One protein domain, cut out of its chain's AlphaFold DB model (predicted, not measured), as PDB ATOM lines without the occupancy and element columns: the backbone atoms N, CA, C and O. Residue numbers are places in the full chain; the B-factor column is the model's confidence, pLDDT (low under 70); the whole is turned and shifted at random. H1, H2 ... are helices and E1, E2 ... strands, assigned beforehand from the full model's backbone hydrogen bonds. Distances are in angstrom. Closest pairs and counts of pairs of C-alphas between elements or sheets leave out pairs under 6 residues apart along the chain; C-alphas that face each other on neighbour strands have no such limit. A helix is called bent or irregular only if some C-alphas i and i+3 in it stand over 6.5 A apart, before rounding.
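This is residues 2 to 129 of the 140 residues of the protein "Histidine kinase" of Bacteroides fragilis (UniProt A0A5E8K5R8). One very long helix, H1, sticks out as an arm with its residues 2 to 42, and a small compact head sits at its far end. In the head, the last part of H1 folds back through a tight link into H2, the two-stranded hairpin E1 and E2 packs on H2, and the short helices H3 and H4 lie beyond that hairpin. The 128 printed residues hold, in order, H1, H2, E1, E2, H3 and H4; the class is mostly helix, and the sheet, E1 - E2, is antiparallel. The whole is extended, a rod spanning 90 by 35 by 28 A, with a radius of gyration of the C-alphas of 26.3 A.

H1, residues 2 to 55, begins at C-alpha 2 (112.301, 70.990, 56.280) and is 79.2 A long. It is irregular, but only just: C-alphas 50 and 53 are 6.8 A apart. H2, residues 61 to 75, is 20.5 A long. E1 is residues 79 to 83, 13.3 A, and E2 residues 88 to 93, 13.9 A. H3 is residues 108 to 116, 12.1 A. H4, residues 125 to 128, ends at C-alpha 128 (38.343, 48.377, 46.452).

H1, with residues 43 to 55 alone, touches H2; the closest C-alphas, of Phe 54 and Ser 63, are 5.0 A apart. The two form a helical hairpin, at a shallow tilt of 12 degrees, opposite ways. The closest C-alphas of H2 and E2, of Glu 61 and Leu 89, are 4.6 A apart. E1 and E2 form an antiparallel hairpin; N 80 and O 92 are within hydrogen-bond range at 2.8 A. H3 touches H4, closest at the C-alphas of Leu 109 and Ile 128, 6.3 A; both are apart from H2. Every O i to N i+4 pair is within hydrogen-bond range in H2 and H3, 46 of 50 in H1; H4 is too short for such a pair.

The C-alphas farthest apart, of Glu 2 and Lys 103, are 90.0 A apart. The printed part has no cut. The link from E2 to H3 is long, 14 residues. The pLDDT is under 70 at residues 2 to 4 and 101 to 107.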
ATOM      1  N   GLU A   2     113.218  69.842  56.077       63.84
ATOM      2  CA  GLU A   2     112.301  70.990  56.280       63.84
ATOM      3  C   GLU A   2     111.018  70.987  55.428       63.84
ATOM      4  O   GLU A   2     109.951  71.346  55.923       63.84
ATOM      5  N   LEU A   3     111.084  70.533  54.173       68.06
ATOM      6  CA  LEU A   3     109.934  70.532  53.257       68.06
ATOM      7  C   LEU A   3     108.785  69.622  53.734       68.06
ATOM      8  O   LEU A   3     107.612  69.953  53.576       68.06
ATOM      9  N   VAL A   4     109.124  68.489  54.359       68.50
ATOM     10  CA  VAL A   4     108.145  67.526  54.887       68.50
ATOM     11  C   VAL A   4     107.482  68.071  56.154       68.50
ATOM     12  O   VAL A   4     106.284  67.889  56.339       68.50
ATOM     13  N   SER A   5     108.229  68.799  56.989       71.88
ATOM     14  CA  SER A   5     107.702  69.452  58.197       71.88
ATOM     15  C   SER A   5     106.730  70.594  57.858       71.88
ATOM     16  O   SER A   5     105.655  70.699  58.448       71.88
ATOM     17  N   MET A   6     107.061  71.398  56.841       75.31
ATOM     18  CA  MET A   6     106.257  72.553  56.427       75.31
ATOM     19  C   MET A   6     104.924  72.160  55.763       75.31
ATOM     20  O   MET A   6     103.926  72.857  55.934       75.31
ATOM     21  N   ILE A   7     104.884  71.037  55.034       75.12
ATOM     22  CA  ILE A   7     103.686  70.568  54.304       75.12
ATOM     23  C   ILE A   7     102.910  69.496  55.093       75.12
ATOM     24  O   ILE A   7     101.686  69.397  54.978       75.12
ATOM     25  N   GLY A   8     103.591  68.722  55.942       81.81
ATOM     26  CA  GLY A   8     102.999  67.612  56.691       81.81
ATOM     27  C   GLY A   8     101.963  68.052  57.725       81.81
ATOM     28  O   GLY A   8     100.891  67.453  57.802       81.81
ATOM     29  N   ILE A   9     102.232  69.126  58.478       84.31
ATOM     30  CA  ILE A   9     101.289  69.644  59.487       84.31
ATOM     31  C   ILE A   9      99.971  70.111  58.836       84.31
ATOM     32  O   ILE A   9      98.912  69.636  59.259       84.31
ATOM     33  N   PRO A  10      99.984  70.954  57.781       86.00
ATOM     34  CA  PRO A  10      98.772  71.297  57.039       86.00
ATOM     35  C   PRO A  10      98.015  70.078  56.495       86.00
ATOM     36  O   PRO A  10      96.797  70.014  56.645       86.00
ATOM     37  N   MET A  11      98.710  69.084  55.918       85.88
ATOM     38  CA  MET A  11      98.064  67.870  55.394       85.88
ATOM     39  C   MET A  11      97.355  67.056  56.485       85.88
ATOM     40  O   MET A  11      96.233  66.597  56.271       85.88
ATOM     41  N   ILE A  12      97.978  66.886  57.655       88.88
ATOM     42  CA  ILE A  12      97.386  66.145  58.780       88.88
ATOM     43  C   ILE A  12      96.166  66.887  59.327       88.88
ATOM     44  O   ILE A  12      95.126  66.271  59.556       88.88
ATOM     45  N   LEU A  13      96.266  68.207  59.506       90.75
ATOM     46  CA  LEU A  13      95.174  69.013  60.048       90.75
ATOM     47  C   LEU A  13      93.971  69.055  59.104       90.75
ATOM     48  O   LEU A  13      92.845  68.848  59.551       90.75
ATOM     49  N   ILE A  14      94.188  69.269  57.804       92.38
ATOM     50  CA  ILE A  14      93.103  69.327  56.813       92.38
ATOM     51  C   ILE A  14      92.412  67.963  56.693       92.38
ATOM     52  O   ILE A  14      91.187  67.885  56.770       92.38
ATOM     53  N   ASN A  15      93.172  66.871  56.585       90.19
ATOM     54  CA  ASN A  15      92.586  65.533  56.474       90.19
ATOM     55  C   ASN A  15      91.912  65.087  57.777       90.19
ATOM     56  O   ASN A  15      90.842  64.479  57.740       90.19
ATOM     57  N   GLY A  16      92.502  65.412  58.930       93.38
ATOM     58  CA  GLY A  16      91.935  65.112  60.241       93.38
ATOM     59  C   GLY A  16      90.626  65.860  60.483       93.38
ATOM     60  O   GLY A  16      89.630  65.247  60.863       93.38
ATOM     61  N   THR A  17      90.592  67.164  60.193       95.38
ATOM     62  CA  THR A  17      89.373  67.981  60.324       95.38
ATOM     63  C   THR A  17      88.298  67.564  59.325       95.38
ATOM     64  O   THR A  17      87.147  67.388  59.718       95.38
ATOM     65  N   GLY A  18      88.665  67.317  58.065       95.75
ATOM     66  CA  GLY A  18      87.745  66.806  57.050       95.75
ATOM     67  C   GLY A  18      87.132  65.462  57.449       95.75
ATOM     68  O   GLY A  18      85.913  65.303  57.408       95.75
ATOM     69  N   SER A  19      87.956  64.525  57.929       95.50
ATOM     70  CA  SER A  19      87.495  63.218  58.419       95.50
ATOM     71  C   SER A  19      86.592  63.353  59.645       95.50
ATOM     72  O   SER A  19      85.565  62.685  59.729       95.50
ATOM     73  N   PHE A  20      86.927  64.250  60.576       96.81
ATOM     74  CA  PHE A  20      86.107  64.527  61.753       96.81
ATOM     75  C   PHE A  20      84.725  65.074  61.378       96.81
ATOM     76  O   PHE A  20      83.711  64.585  61.883       96.81
ATOM     77  N   ILE A  21      84.664  66.051  60.468       97.25
ATOM     78  CA  ILE A  21      83.402  66.618  59.975       97.25
ATOM     79  C   ILE A  21      82.586  65.536  59.264       97.25
ATOM     80  O   ILE A  21      81.400  65.375  59.547       97.25
ATOM     81  N   PHE A  22      83.222  64.756  58.390       97.38
ATOM     82  CA  PHE A  22      82.566  63.678  57.654       97.38
ATOM     83  C   PHE A  22      81.950  62.627  58.589       97.38
ATOM     84  O   PHE A  22      80.763  62.314  58.477       97.38
ATOM     85  N   LEU A  23      82.716  62.144  59.571       97.31
ATOM     86  CA  LEU A  23      82.217  61.210  60.582       97.31
ATOM     87  C   LEU A  23      81.098  61.826  61.428       97.31
ATOM     88  O   LEU A  23      80.119  61.146  61.731       97.31
ATOM     89  N   SER A  24      81.202  63.112  61.770       97.38
ATOM     90  CA  SER A  24      80.158  63.825  62.514       97.38
ATOM     91  C   SER A  24      78.843  63.890  61.733       97.38
ATOM     92  O   SER A  24      77.777  63.684  62.313       97.38
ATOM     93  N   ILE A  25      78.901  64.110  60.416       98.12
ATOM     94  CA  ILE A  25      77.721  64.091  59.538       98.12
ATOM     95  C   ILE A  25      77.100  62.692  59.507       98.12
ATOM     96  O   ILE A  25      75.891  62.568  59.703       98.12
ATOM     97  N   ILE A  26      77.905  61.638  59.324       97.94
ATOM     98  CA  ILE A  26      77.408  60.251  59.331       97.94
ATOM     99  C   ILE A  26      76.706  59.940  60.658       97.94
ATOM    100  O   ILE A  26      75.576  59.456  60.662       97.94
ATOM    101  N   GLN A  27      77.331  60.269  61.789       97.56
ATOM    102  CA  GLN A  27      76.731  60.048  63.106       97.56
ATOM    103  C   GLN A  27      75.442  60.852  63.308       97.56
ATOM    104  O   GLN A  27      74.512  60.367  63.950       97.56
ATOM    105  N   ALA A  28      75.374  62.074  62.776       97.56
ATOM    106  CA  ALA A  28      74.165  62.883  62.831       97.56
ATOM    107  C   ALA A  28      73.026  62.260  62.011       97.56
ATOM    108  O   ALA A  28      71.882  62.275  62.463       97.56
ATOM    109  N   ILE A  29      73.327  61.687  60.840       97.56
ATOM    110  CA  ILE A  29      72.346  60.970  60.015       97.56
ATOM    111  C   ILE A  29      71.838  59.728  60.754       97.56
ATOM    112  O   ILE A  29      70.627  59.579  60.898       97.56
ATOM    113  N   ILE A  30      72.738  58.902  61.298       97.19
ATOM    114  CA  ILE A  30      72.368  57.684  62.042       97.19
ATOM    115  C   ILE A  30      71.470  58.026  63.237       97.19
ATOM    116  O   ILE A  30      70.395  57.449  63.384       97.19
ATOM    117  N   ARG A  31      71.839  59.023  64.057       97.00
ATOM    118  CA  ARG A  31      71.005  59.443  65.199       97.00
ATOM    119  C   ARG A  31      69.636  59.958  64.775       97.00
ATOM    120  O   ARG A  31      68.653  59.692  65.460       97.00
ATOM    121  N   LYS A  32      69.559  60.717  63.678       96.50
ATOM    122  CA  LYS A  32      68.273  61.190  63.152       96.50
ATOM    123  C   LYS A  32      67.387  60.024  62.729       96.50
ATOM    124  O   LYS A  32      66.197  60.039  63.024       96.50
ATOM    125  N   GLU A  33      67.959  59.020  62.072       96.69
ATOM    126  CA  GLU A  33      67.232  57.818  61.672       96.69
ATOM    127  C   GLU A  33      66.728  57.026  62.889       96.69
ATOM    128  O   GLU A  33      65.551  56.670  62.946       96.69
ATOM    129  N   GLU A  34      67.572  56.818  63.904       95.56
ATOM    130  CA  GLU A  34      67.182  56.171  65.166       95.56
ATOM    131  C   GLU A  34      66.041  56.920  65.870       95.56
ATOM    132  O   GLU A  34      65.060  56.307  66.294       95.56
ATOM    133  N   GLN A  35      66.127  58.252  65.951       96.31
ATOM    134  CA  GLN A  35      65.076  59.091  66.533       96.31
ATOM    135  C   GLN A  35      63.762  59.005  65.748       96.31
ATOM    136  O   GLN A  35      62.694  58.915  66.356       96.31
ATOM    137  N   ALA A  36      63.821  59.005  64.413       94.56
ATOM    138  CA  ALA A  36      62.637  58.865  63.568       94.56
ATOM    139  C   ALA A  36      61.946  57.508  63.790       94.56
ATOM    140  O   ALA A  36      60.739  57.465  64.035       94.56
ATOM    141  N   ARG A  37      62.714  56.412  63.817       93.94
ATOM    142  CA  ARG A  37      62.201  55.059  64.109       93.94
ATOM    143  C   ARG A  37      61.594  54.953  65.512       93.94
ATOM    144  O   ARG A  37      60.562  54.305  65.702       93.94
ATOM    145  N   ALA A  38      62.211  55.602  66.502       94.69
ATOM    146  CA  ALA A  38      61.678  55.660  67.862       94.69
ATOM    147  C   ALA A  38      60.333  56.402  67.909       94.69
ATOM    148  O   ALA A  38      59.402  55.941  68.572       94.69
ATOM    149  N   LEU A  39      60.197  57.507  67.168       93.50
ATOM    150  CA  LEU A  39      58.941  58.250  67.065       93.50
ATOM    151  C   LEU A  39      57.834  57.428  66.389       93.50
ATOM    152  O   LEU A  39      56.701  57.437  66.865       93.50
ATOM    153  N   GLU A  40      58.140  56.703  65.313       92.50
ATOM    154  CA  GLU A  40      57.174  55.806  64.661       92.50
ATOM    155  C   GLU A  40      56.711  54.689  65.599       92.50
ATOM    156  O   GLU A  40      55.511  54.459  65.749       92.50
ATOM    157  N   THR A  41      57.646  54.058  66.310       94.69
ATOM    158  CA  THR A  41      57.327  53.025  67.306       94.69
ATOM    159  C   THR A  41      56.458  53.593  68.428       94.69
ATOM    160  O   THR A  41      55.446  52.997  68.799       94.69
ATOM    161  N   HIS A  42      56.799  54.783  68.932       95.25
ATOM    162  CA  HIS A  42      56.000  55.488  69.929       95.25
ATOM    163  C   HIS A  42      54.582  55.774  69.418       95.25
ATOM    164  O   HIS A  42      53.622  55.579  70.161       95.25
ATOM    165  N   ARG A  43      54.416  56.196  68.156       93.88
ATOM    166  CA  ARG A  43      53.088  56.405  67.547       93.88
ATOM    167  C   ARG A  43      52.269  55.116  67.524       93.88
ATOM    168  O   ARG A  43      51.122  55.144  67.957       93.88
ATOM    169  N   VAL A  44      52.849  53.995  67.090       95.56
ATOM    170  CA  VAL A  44      52.158  52.692  67.069       95.56
ATOM    171  C   VAL A  44      51.742  52.262  68.477       95.56
ATOM    172  O   VAL A  44      50.585  51.904  68.693       95.56
ATOM    173  N   LEU A  45      52.651  52.353  69.452       96.62
ATOM    174  CA  LEU A  45      52.353  52.030  70.850       96.62
ATOM    175  C   LEU A  45      51.276  52.951  71.432       96.62
ATOM    176  O   LEU A  45      50.396  52.480  72.143       96.62
ATOM    177  N   THR A  46      51.295  54.237  71.077       97.50
ATOM    178  CA  THR A  46      50.264  55.204  71.487       97.50
ATOM    179  C   THR A  46      48.899  54.836  70.908       97.50
ATOM    180  O   THR A  46      47.902  54.886  71.624       97.50
ATOM    181  N   ILE A  47      48.831  54.435  69.632       97.31
ATOM    182  CA  ILE A  47      47.587  53.946  69.020       97.31
ATOM    183  C   ILE A  47      47.090  52.706  69.772       97.31
ATOM    184  O   ILE A  47      45.919  52.644  70.142       97.31
ATOM    185  N   ALA A  48      47.961  51.729  70.033       96.75
ATOM    186  CA  ALA A  48      47.586  50.516  70.756       96.75
ATOM    187  C   ALA A  48      47.062  50.828  72.171       96.75
ATOM    188  O   ALA A  48      45.991  50.350  72.542       96.75
ATOM    189  N   ASP A  49      47.762  51.678  72.925       97.94
ATOM    190  CA  ASP A  49      47.376  52.092  74.279       97.94
ATOM    191  C   ASP A  49      46.020  52.815  74.298       97.94
ATOM    192  O   ASP A  49      45.127  52.452  75.062       97.94
ATOM    193  N   GLN A  50      45.808  53.770  73.386       98.25
ATOM    194  CA  GLN A  50      44.560  54.538  73.328       98.25
ATOM    195  C   GLN A  50      43.368  53.721  72.818       98.25
ATOM    196  O   GLN A  50      42.228  53.998  73.191       98.25
ATOM    197  N   THR A  51      43.593  52.719  71.966       98.06
ATOM    198  CA  THR A  51      42.511  51.894  71.400       98.06
ATOM    199  C   THR A  51      42.112  50.730  72.308       98.06
ATOM    200  O   THR A  51      40.950  50.307  72.293       98.06
ATOM    201  N   LEU A  52      43.024  50.235  73.151       97.38
ATOM    202  CA  LEU A  52      42.800  49.058  73.991       97.38
ATOM    203  C   LEU A  52      41.583  49.167  74.939       97.38
ATOM    204  O   LEU A  52      40.826  48.194  75.013       97.38
ATOM    205  N   PRO A  53      41.310  50.298  75.630       97.38
ATOM    206  CA  PRO A  53      40.123  50.437  76.480       97.38
ATOM    207  C   PRO A  53      38.799  50.272  75.726       97.38
ATOM    208  O   PRO A  53      37.821  49.791  76.300       97.38
ATOM    209  N   PHE A  54      38.762  50.643  74.445       97.88
ATOM    210  CA  PHE A  54      37.583  50.486  73.595       97.88
ATOM    211  C   PHE A  54      37.464  49.055  73.083       97.88
ATOM    212  O   PHE A  54      36.392  48.466  73.179       97.88
ATOM    213  N   PHE A  55      38.565  48.443  72.635       95.62
ATOM    214  CA  PHE A  55      38.550  47.038  72.216       95.62
ATOM    215  C   PHE A  55      38.166  46.073  73.347       95.62
ATOM    216  O   PHE A  55      37.511  45.064  73.092       95.62
ATOM    217  N   ARG A  56      38.488  46.395  74.607       96.38
ATOM    218  CA  ARG A  56      38.048  45.620  75.785       96.38
ATOM    219  C   ARG A  56      36.529  45.602  75.987       96.38
ATOM    220  O   ARG A  56      36.033  44.715  76.672       96.38
ATOM    221  N   GLN A  57      35.795  46.535  75.384       96.19
ATOM    222  CA  GLN A  57      34.325  46.559  75.391       96.19
ATOM    223  C   GLN A  57      33.726  45.647  74.301       96.19
ATOM    224  O   GLN A  57      32.508  45.581  74.143       96.19
ATOM    225  N   GLY A  58      34.575  44.939  73.547       94.50
ATOM    226  CA  GLY A  58      34.197  44.086  72.426       94.50
ATOM    227  C   GLY A  58      34.261  44.811  71.083       94.50
ATOM    228  O   GLY A  58      34.396  46.032  71.012       94.50
ATOM    229  N   LEU A  59      34.157  44.042  70.002       92.69
ATOM    230  CA  LEU A  59      34.148  44.544  68.629       92.69
ATOM    231  C   LEU A  59      32.703  44.894  68.226       92.69
ATOM    232  O   LEU A  59      31.973  44.051  67.714       92.69
ATOM    233  N   ASN A  60      32.268  46.118  68.528       93.12
ATOM    234  CA  ASN A  60      30.921  46.619  68.238       93.12
ATOM    235  C   ASN A  60      30.983  48.035  67.644       93.12
ATOM    236  O   ASN A  60      32.035  48.664  67.639       93.12
ATOM    237  N   GLU A  61      29.863  48.550  67.137       92.56
ATOM    238  CA  GLU A  61      29.830  49.835  66.418       92.56
ATOM    239  C   GLU A  61      30.304  51.019  67.283       92.56
ATOM    240  O   GLU A  61      31.068  51.865  66.817       92.56
ATOM    241  N   ASN A  62      29.936  51.053  68.569       94.44
ATOM    242  CA  ASN A  62      30.322  52.137  69.477       94.44
ATOM    243  C   ASN A  62      31.828  52.125  69.785       94.44
ATOM    244  O   ASN A  62      32.492  53.166  69.710       94.44
ATOM    245  N   SER A  63      32.380  50.952  70.110       96.81
ATOM    246  CA  SER A  63      33.814  50.807  70.376       96.81
ATOM    247  C   SER A  63      34.635  51.054  69.111       96.81
ATOM    248  O   SER A  63      35.585  51.837  69.142       96.81
ATOM    249  N   CYS A  64      34.226  50.480  67.977       96.50
ATOM    250  CA  CYS A  64      34.912  50.632  66.694       96.50
ATOM    251  C   CYS A  64      34.911  52.082  66.213       96.50
ATOM    252  O   CYS A  64      35.918  52.534  65.681       96.50
ATOM    253  N   LYS A  65      33.835  52.845  66.438       96.19
ATOM    254  CA  LYS A  65      33.802  54.270  66.079       96.19
ATOM    255  C   LYS A  65      34.873  55.067  66.823       96.19
ATOM    256  O   LYS A  65      35.550  55.897  66.221       96.19
ATOM    257  N   SER A  66      35.054  54.777  68.109       97.81
ATOM    258  CA  SER A  66      36.080  55.421  68.936       97.81
ATOM    259  C   SER A  66      37.487  55.021  68.486       97.81
ATOM    260  O   SER A  66      38.343  55.881  68.290       97.81
ATOM    261  N   VAL A  67      37.709  53.727  68.238       98.06
ATOM    262  CA  VAL A  67      38.990  53.206  67.736       98.06
ATOM    263  C   VAL A  67      39.343  53.802  66.372       98.06
ATOM    264  O   VAL A  67      40.444  54.321  66.207       98.06
ATOM    265  N   ALA A  68      38.426  53.761  65.402       97.06
ATOM    266  CA  ALA A  68      38.659  54.276  64.055       97.06
ATOM    267  C   ALA A  68      39.006  55.772  64.081       97.06
ATOM    268  O   ALA A  68      39.923  56.195  63.380       97.06
ATOM    269  N   ALA A  69      38.349  56.557  64.942       97.56
ATOM    270  CA  ALA A  69      38.665  57.971  65.129       97.56
ATOM    271  C   ALA A  69      40.075  58.200  65.703       97.56
ATOM    272  O   ALA A  69      40.769  59.119  65.263       97.56
ATOM    273  N   ILE A  70      40.516  57.370  66.656       97.94
ATOM    274  CA  ILE A  70      41.871  57.433  67.226       97.94
ATOM    275  C   ILE A  70      42.916  57.103  66.163       97.94
ATOM    276  O   ILE A  70      43.862  57.871  65.991       97.94
ATOM    277  N   ILE A  71      42.733  55.996  65.436       97.81
ATOM    278  CA  ILE A  71      43.653  55.579  64.371       97.81
ATOM    279  C   ILE A  71      43.734  56.688  63.323       97.81
ATOM    280  O   ILE A  71      44.818  57.212  63.114       97.81
ATOM    281  N   HIS A  72      42.600  57.127  62.767       97.44
ATOM    282  CA  HIS A  72      42.538  58.184  61.751       97.44
ATOM    283  C   HIS A  72      43.265  59.462  62.195       97.44
ATOM    284  O   HIS A  72      44.058  60.031  61.448       97.44
ATOM    285  N   LYS A  73      43.057  59.895  63.447       96.94
ATOM    286  CA  LYS A  73      43.717  61.084  64.001       96.94
ATOM    287  C   LYS A  73      45.235  60.917  64.138       96.94
ATOM    288  O   LYS A  73      45.961  61.887  63.937       96.94
ATOM    289  N   LEU A  74      45.710  59.739  64.546       95.69
ATOM    290  CA  LEU A  74      47.127  59.499  64.841       95.69
ATOM    291  C   LEU A  74      47.941  59.057  63.616       95.69
ATOM    292  O   LEU A  74      49.152  59.279  63.596       95.69
ATOM    293  N   THR A  75      47.303  58.454  62.610       93.94
ATOM    294  CA  THR A  75      47.942  58.052  61.347       93.94
ATOM    295  C   THR A  75      47.859  59.134  60.278       93.94
ATOM    296  O   THR A  75      48.754  59.211  59.441       93.94
ATOM    297  N   GLY A  76      46.814  59.971  60.296       93.56
ATOM    298  CA  GLY A  76      46.570  60.975  59.257       93.56
ATOM    299  C   GLY A  76      46.183  60.377  57.902       93.56
ATOM    300  O   GLY A  76      46.400  61.017  56.879       93.56
ATOM    301  N   THR A  77      45.666  59.144  57.880       93.44
ATOM    302  CA  THR A  77      45.168  58.493  56.657       93.44
ATOM    303  C   THR A  77      43.846  59.106  56.200       93.44
ATOM    304  O   THR A  77      43.081  59.591  57.029       93.44
ATOM    305  N   ASP A  78      43.540  59.020  54.902       94.25
ATOM    306  CA  ASP A  78      42.322  59.610  54.318       94.25
ATOM    307  C   ASP A  78      41.027  59.038  54.911       94.25
ATOM    308  O   ASP A  78      40.017  59.735  55.020       94.25
ATOM    309  N   ALA A  79      41.049  57.758  55.288       94.00
ATOM    310  CA  ALA A  79      39.967  57.093  55.993       94.00
ATOM    311  C   ALA A  79      40.469  55.893  56.811       94.00
ATOM    312  O   ALA A  79      41.567  55.380  56.589       94.00
ATOM    313  N   VAL A  80      39.649  55.438  57.762       94.94
ATOM    314  CA  VAL A  80      39.817  54.180  58.503       94.94
ATOM    315  C   VAL A  80      38.467  53.481  58.594       94.94
ATOM    316  O   VAL A  80      37.501  54.060  59.094       94.94
ATOM    317  N   SER A  81      38.424  52.219  58.163       92.75
ATOM    318  CA  SER A  81      37.251  51.352  58.272       92.75
ATOM    319  C   SER A  81      37.564  50.139  59.146       92.75
ATOM    320  O   SER A  81      38.613  49.514  58.997       92.75
ATOM    321  N   LEU A  82      36.662  49.810  60.067       93.00
ATOM    322  CA  LEU A  82      36.720  48.601  60.886       93.00
ATOM    323  C   LEU A  82      35.501  47.747  60.573       93.00
ATOM    324  O   LEU A  82      34.373  48.243  60.585       93.00
ATOM    325  N   THR A  83      35.724  46.461  60.329       90.00
ATOM    326  CA  THR A  83      34.675  45.506  59.968       90.00
ATOM    327  C   THR A  83      34.742  44.280  60.867       90.00
ATOM    328  O   THR A  83      35.792  43.953  61.424       90.00
ATOM    329  N   ASP A  84      33.623  43.578  60.989       88.31
ATOM    330  CA  ASP A  84      33.639  42.169  61.366       88.31
ATOM    331  C   ASP A  84      33.679  41.297  60.094       88.31
ATOM    332  O   ASP A  84      34.127  41.737  59.028       88.31
ATOM    333  N   LYS A  85      33.258  40.035  60.210       87.12
ATOM    334  CA  LYS A  85      33.222  39.086  59.091       87.12
ATOM    335  C   LYS A  85      32.042  39.296  58.139       87.12
ATOM    336  O   LYS A  85      32.008  38.641  57.100       87.12
ATOM    337  N   GLU A  86      31.089  40.160  58.479       83.81
ATOM    338  CA  GLU A  86      29.820  40.341  57.765       83.81
ATOM    339  C   GLU A  86      29.559  41.793  57.327       83.81
ATOM    340  O   GLU A  86      29.004  42.019  56.245       83.81
ATOM    341  N   LYS A  87      29.965  42.786  58.127       86.12
ATOM    342  CA  LYS A  87      29.652  44.204  57.914       86.12
ATOM    343  C   LYS A  87      30.730  45.165  58.421       86.12
ATOM    344  O   LYS A  87      31.566  44.841  59.263       86.12
ATOM    345  N   ILE A  88      30.641  46.405  57.941       89.31
ATOM    346  CA  ILE A  88      31.363  47.553  58.498       89.31
ATOM    347  C   ILE A  88      30.752  47.910  59.860       89.31
ATOM    348  O   ILE A  88      29.530  48.021  59.991       89.31
ATOM    349  N   LEU A  89      31.610  48.108  60.858       92.25
ATOM    350  CA  LEU A  89      31.266  48.530  62.218       92.25
ATOM    351  C   LEU A  89      31.539  50.017  62.445       92.25
ATOM    352  O   LEU A  89      30.826  50.671  63.200       92.25
ATOM    353  N   ALA A  90      32.568  50.557  61.795       93.50
ATOM    354  CA  ALA A  90      32.878  51.978  61.821       93.50
ATOM    355  C   ALA A  90      33.626  52.391  60.558       93.50
ATOM    356  O   ALA A  90      34.462  51.643  60.063       93.50
ATOM    357  N   HIS A  91      33.366  53.611  60.098       93.75
ATOM    358  CA  HIS A  91      34.134  54.276  59.053       93.75
ATOM    359  C   HIS A  91      34.309  55.744  59.434       93.75
ATOM    360  O   HIS A  91      33.338  56.407  59.806       93.75
ATOM    361  N   VAL A  92      35.541  56.243  59.390       95.31
ATOM    362  CA  VAL A  92      35.890  57.632  59.721       95.31
ATOM    363  C   VAL A  92      36.811  58.174  58.635       95.31
ATOM    364  O   VAL A  92      37.768  57.498  58.275       95.31
ATOM    365  N   GLY A  93      36.533  59.386  58.147       94.94
ATOM    366  CA  GLY A  93      37.298  60.044  57.083       94.94
ATOM    367  C   GLY A  93      36.521  60.127  55.767       94.94
ATOM    368  O   GLY A  93      35.288  60.172  55.764       94.94
ATOM    369  N   ALA A  94      37.241  60.171  54.650       92.88
ATOM    370  CA  ALA A  94      36.673  60.280  53.311       92.88
ATOM    371  C   ALA A  94      35.728  59.106  52.978       92.88
ATOM    372  O   ALA A  94      35.964  57.966  53.378       92.88
ATOM    373  N   GLY A  95      34.639  59.383  52.253       87.69
ATOM    374  CA  GLY A  95      33.640  58.377  51.864       87.69
ATOM    375  C   GLY A  95      32.655  57.966  52.968       87.69
ATOM    376  O   GLY A  95      31.948  56.971  52.821       87.69
ATOM    377  N   MET A  96      32.585  58.700  54.088       87.69
ATOM    378  CA  MET A  96      31.661  58.408  55.199       87.69
ATOM    379  C   MET A  96      30.167  58.507  54.846       87.69
ATOM    380  O   MET A  96      29.321  58.010  55.585       87.69
ATOM    381  N   ASP A  97      29.842  59.157  53.734       87.25
ATOM    382  CA  ASP A  97      28.503  59.298  53.167       87.25
ATOM    383  C   ASP A  97      27.980  57.997  52.528       87.25
ATOM    384  O   ASP A  97      26.766  57.803  52.453       87.25
ATOM    385  N   HIS A  98      28.868  57.079  52.120       85.81
ATOM    386  CA  HIS A  98      28.490  55.818  51.467       85.81
ATOM    387  C   HIS A  98      29.163  54.555  52.041       85.81
ATOM    388  O   HIS A  98      28.583  53.472  51.935       85.81
ATOM    389  N   HIS A  99      30.298  54.661  52.739       83.56
ATOM    390  CA  HIS A  99      30.886  53.576  53.541       83.56
ATOM    391  C   HIS A  99      30.242  53.504  54.941       83.56
ATOM    392  O   HIS A  99      30.886  53.704  55.968       83.56
ATOM    393  N   ILE A 100      28.931  53.253  54.989       78.19
ATOM    394  CA  ILE A 100      28.132  53.345  56.222       78.19
ATOM    395  C   ILE A 100      28.159  52.011  56.998       78.19
ATOM    396  O   ILE A 100      27.921  50.955  56.398       78.19
ATOM    397  N   PRO A 101      28.352  52.034  58.335       69.00
ATOM    398  CA  PRO A 101      28.109  50.872  59.188       69.00
ATOM    399  C   PRO A 101      26.701  50.306  58.959       69.00
ATOM    400  O   PRO A 101      25.759  51.078  58.808       69.00
ATOM    401  N   SER A 102      26.542  48.980  58.950       61.38
ATOM    402  CA  SER A 102      25.279  48.236  58.711       61.38
ATOM    403  C   SER A 102      24.809  47.996  57.262       61.38
ATOM    404  O   SER A 102      23.935  47.149  57.070       61.38
ATOM    405  N   LYS A 103      25.412  48.600  56.224       60.22
ATOM    406  CA  LYS A 103      25.243  48.111  54.838       60.22
ATOM    407  C   LYS A 103      26.339  47.090  54.537       60.22
ATOM    408  O   LYS A 103      27.512  47.367  54.759       60.22
ATOM    409  N   SER A 104      25.958  45.898  54.073       54.59
ATOM    410  CA  SER A 104      26.878  44.809  53.710       54.59
ATOM    411  C   SER A 104      27.825  45.255  52.592       54.59
ATOM    412  O   SER A 104      27.536  45.116  51.408       54.59
ATOM    413  N   LEU A 105      28.948  45.847  52.981       59.69
ATOM    414  CA  LEU A 105      30.019  46.275  52.094       59.69
ATOM    415  C   LEU A 105      31.314  45.667  52.613       59.69
ATOM    416  O   LEU A 105      32.227  46.359  53.049       59.69
ATOM    417  N   ILE A 106      31.379  44.335  52.585       64.56
ATOM    418  CA  ILE A 106      32.681  43.685  52.497       64.56
ATOM    419  C   ILE A 106      33.030  43.685  51.018       64.56
ATOM    420  O   ILE A 106      32.459  42.923  50.229       64.56
ATOM    421  N   THR A 107      33.941  44.580  50.667       69.75
ATOM    422  CA  THR A 107      34.575  44.632  49.355       69.75
ATOM    423  C   THR A 107      35.212  43.280  49.029       69.75
ATOM    424  O   THR A 107      35.538  42.497  49.932       69.75
ATOM    425  N   GLY A 108      35.410  42.956  47.752       75.69
ATOM    426  CA  GLY A 108      36.091  41.717  47.376       75.69
ATOM    427  C   GLY A 108      37.472  41.590  48.013       75.69
ATOM    428  O   GLY A 108      37.857  40.481  48.393       75.69
ATOM    429  N   LEU A 109      38.176  42.707  48.230       83.88
ATOM    430  CA  LEU A 109      39.439  42.735  48.968       83.88
ATOM    431  C   LEU A 109      39.266  42.254  50.414       83.88
ATOM    432  O   LEU A 109      39.909  41.285  50.817       83.88
ATOM    433  N   SER A 110      38.357  42.858  51.184       84.12
ATOM    434  CA  SER A 110      38.134  42.476  52.583       84.12
ATOM    435  C   SER A 110      37.664  41.018  52.707       84.12
ATOM    436  O   SER A 110      38.111  40.308  53.609       84.12
ATOM    437  N   LYS A 111      36.862  40.502  51.759       83.62
ATOM    438  CA  LYS A 111      36.477  39.074  51.719       83.62
ATOM    439  C   LYS A 111      37.689  38.163  51.529       83.62
ATOM    440  O   LYS A 111      37.790  37.126  52.189       83.62
ATOM    441  N   LYS A 112      38.609  38.531  50.633       87.06
ATOM    442  CA  LYS A 112      39.846  37.774  50.396       87.06
ATOM    443  C   LYS A 112      40.748  37.795  51.631       87.06
ATOM    444  O   LYS A 112      41.249  36.735  52.004       87.06
ATOM    445  N   VAL A 113      40.886  38.935  52.314       90.19
ATOM    446  CA  VAL A 113      41.646  39.044  53.575       90.19
ATOM    447  C   VAL A 113      41.042  38.142  54.653       90.19
ATOM    448  O   VAL A 113      41.757  37.343  55.248       90.19
ATOM    449  N   ILE A 114      39.719  38.179  54.850       88.94
ATOM    450  CA  ILE A 114      39.031  37.336  55.845       88.94
ATOM    451  C   ILE A 114      39.212  35.843  55.538       88.94
ATOM    452  O   ILE A 114      39.403  35.045  56.454       88.94
ATOM    453  N   LYS A 115      39.161  35.449  54.258       90.06
ATOM    454  CA  LYS A 115      39.307  34.046  53.843       90.06
ATOM    455  C   LYS A 115      40.747  33.541  53.947       90.06
ATOM    456  O   LYS A 115      40.960  32.382  54.285       90.06
ATOM    457  N   THR A 116      41.722  34.373  53.588       93.19
ATOM    458  CA  THR A 116      43.130  33.962  53.472       93.19
ATOM    459  C   THR A 116      43.949  34.253  54.722       93.19
ATOM    460  O   THR A 116      44.997  33.640  54.896       93.19
ATOM    461  N   GLY A 117      43.526  35.203  55.557       91.38
ATOM    462  CA  GLY A 117      44.303  35.720  56.685       91.38
ATOM    463  C   GLY A 117      45.527  36.553  56.284       91.38
ATOM    464  O   GLY A 117      46.306  36.931  57.154       91.38
ATOM    465  N   HIS A 118      45.719  36.834  54.992       93.81
ATOM    466  CA  HIS A 118      46.857  37.605  54.498       93.81
ATOM    467  C   HIS A 118      46.496  39.084  54.394       93.81
ATOM    468  O   HIS A 118      45.402  39.435  53.952       93.81
ATOM    469  N   ILE A 119      47.438  39.950  54.765       92.69
ATOM    470  CA  ILE A 119      47.325  41.390  54.528       92.69
ATOM    471  C   ILE A 119      47.325  41.617  53.016       92.69
ATOM    472  O   ILE A 119      48.171  41.075  52.302       92.69
ATOM    473  N   MET A 120      46.375  42.411  52.534       90.94
ATOM    474  CA  MET A 120      46.249  42.758  51.123       90.94
ATOM    475  C   MET A 120      46.228  44.271  50.963       90.94
ATOM    476  O   MET A 120      45.866  44.985  51.893       90.94
ATOM    477  N   LYS A 121      46.616  44.728  49.774       91.88
ATOM    478  CA  LYS A 121      46.597  46.130  49.369       91.88
ATOM    479  C   LYS A 121      45.794  46.242  48.079       91.88
ATOM    480  O   LYS A 121      46.048  45.459  47.166       91.88
ATOM    481  N   ALA A 122      44.878  47.197  48.017       89.25
ATOM    482  CA  ALA A 122      44.277  47.668  46.781       89.25
ATOM    483  C   ALA A 122      45.032  48.900  46.280       89.25
ATOM    484  O   ALA A 122      45.298  49.831  47.042       89.25
ATOM    485  N   ILE A 123      45.385  48.911  44.999       89.25
ATOM    486  CA  ILE A 123      46.059  50.036  44.332       89.25
ATOM    487  C   ILE A 123      45.142  50.795  43.364       89.25
ATOM    488  O   ILE A 123      45.600  51.755  42.743       89.25
ATOM    489  N   SER A 124      43.881  50.376  43.226       85.88
ATOM    490  CA  SER A 124      42.877  51.052  42.402       85.88
ATOM    491  C   SER A 124      41.476  50.999  43.024       85.88
ATOM    492  O   SER A 124      41.188  50.160  43.884       85.88
ATOM    493  N   GLN A 125      40.577  51.872  42.559       82.75
ATOM    494  CA  GLN A 125      39.176  51.911  42.991       82.75
ATOM    495  C   GLN A 125      38.431  50.611  42.642       82.75
ATOM    496  O   GLN A 125      37.589  50.148  43.414       82.75
ATOM    497  N   GLU A 126      38.770  49.980  41.514       82.06
ATOM    498  CA  GLU A 126      38.192  48.701  41.095       82.06
ATOM    499  C   GLU A 126      38.568  47.572  42.056       82.06
ATOM    500  O   GLU A 126      37.734  46.717  42.333       82.06
ATOM    501  N   GLU A 127      39.787  47.580  42.606       82.69
ATOM    502  CA  GLU A 127      40.224  46.597  43.606       82.69
ATOM    503  C   GLU A 127      39.568  46.815  44.977       82.69
ATOM    504  O   GLU A 127      39.375  45.856  45.731       82.69
ATOM    505  N   ILE A 128      39.187  48.060  45.291       82.69
ATOM    506  CA  ILE A 128      38.343  48.377  46.452       82.69
ATOM    507  C   ILE A 128      36.913  47.891  46.213       82.69
ATOM    508  O   ILE A 128      36.211  47.631  47.174       82.69
ATOM    509  N   GLU A 129      36.458  47.735  44.969       79.62
ATOM    510  CA  GLU A 129      35.096  47.286  44.644       79.62
ATOM    511  C   GLU A 129      33.997  48.126  45.340       79.62
ATOM    512  O   GLU A 129      32.942  47.612  45.729       79.62
TER     513      GLU A 129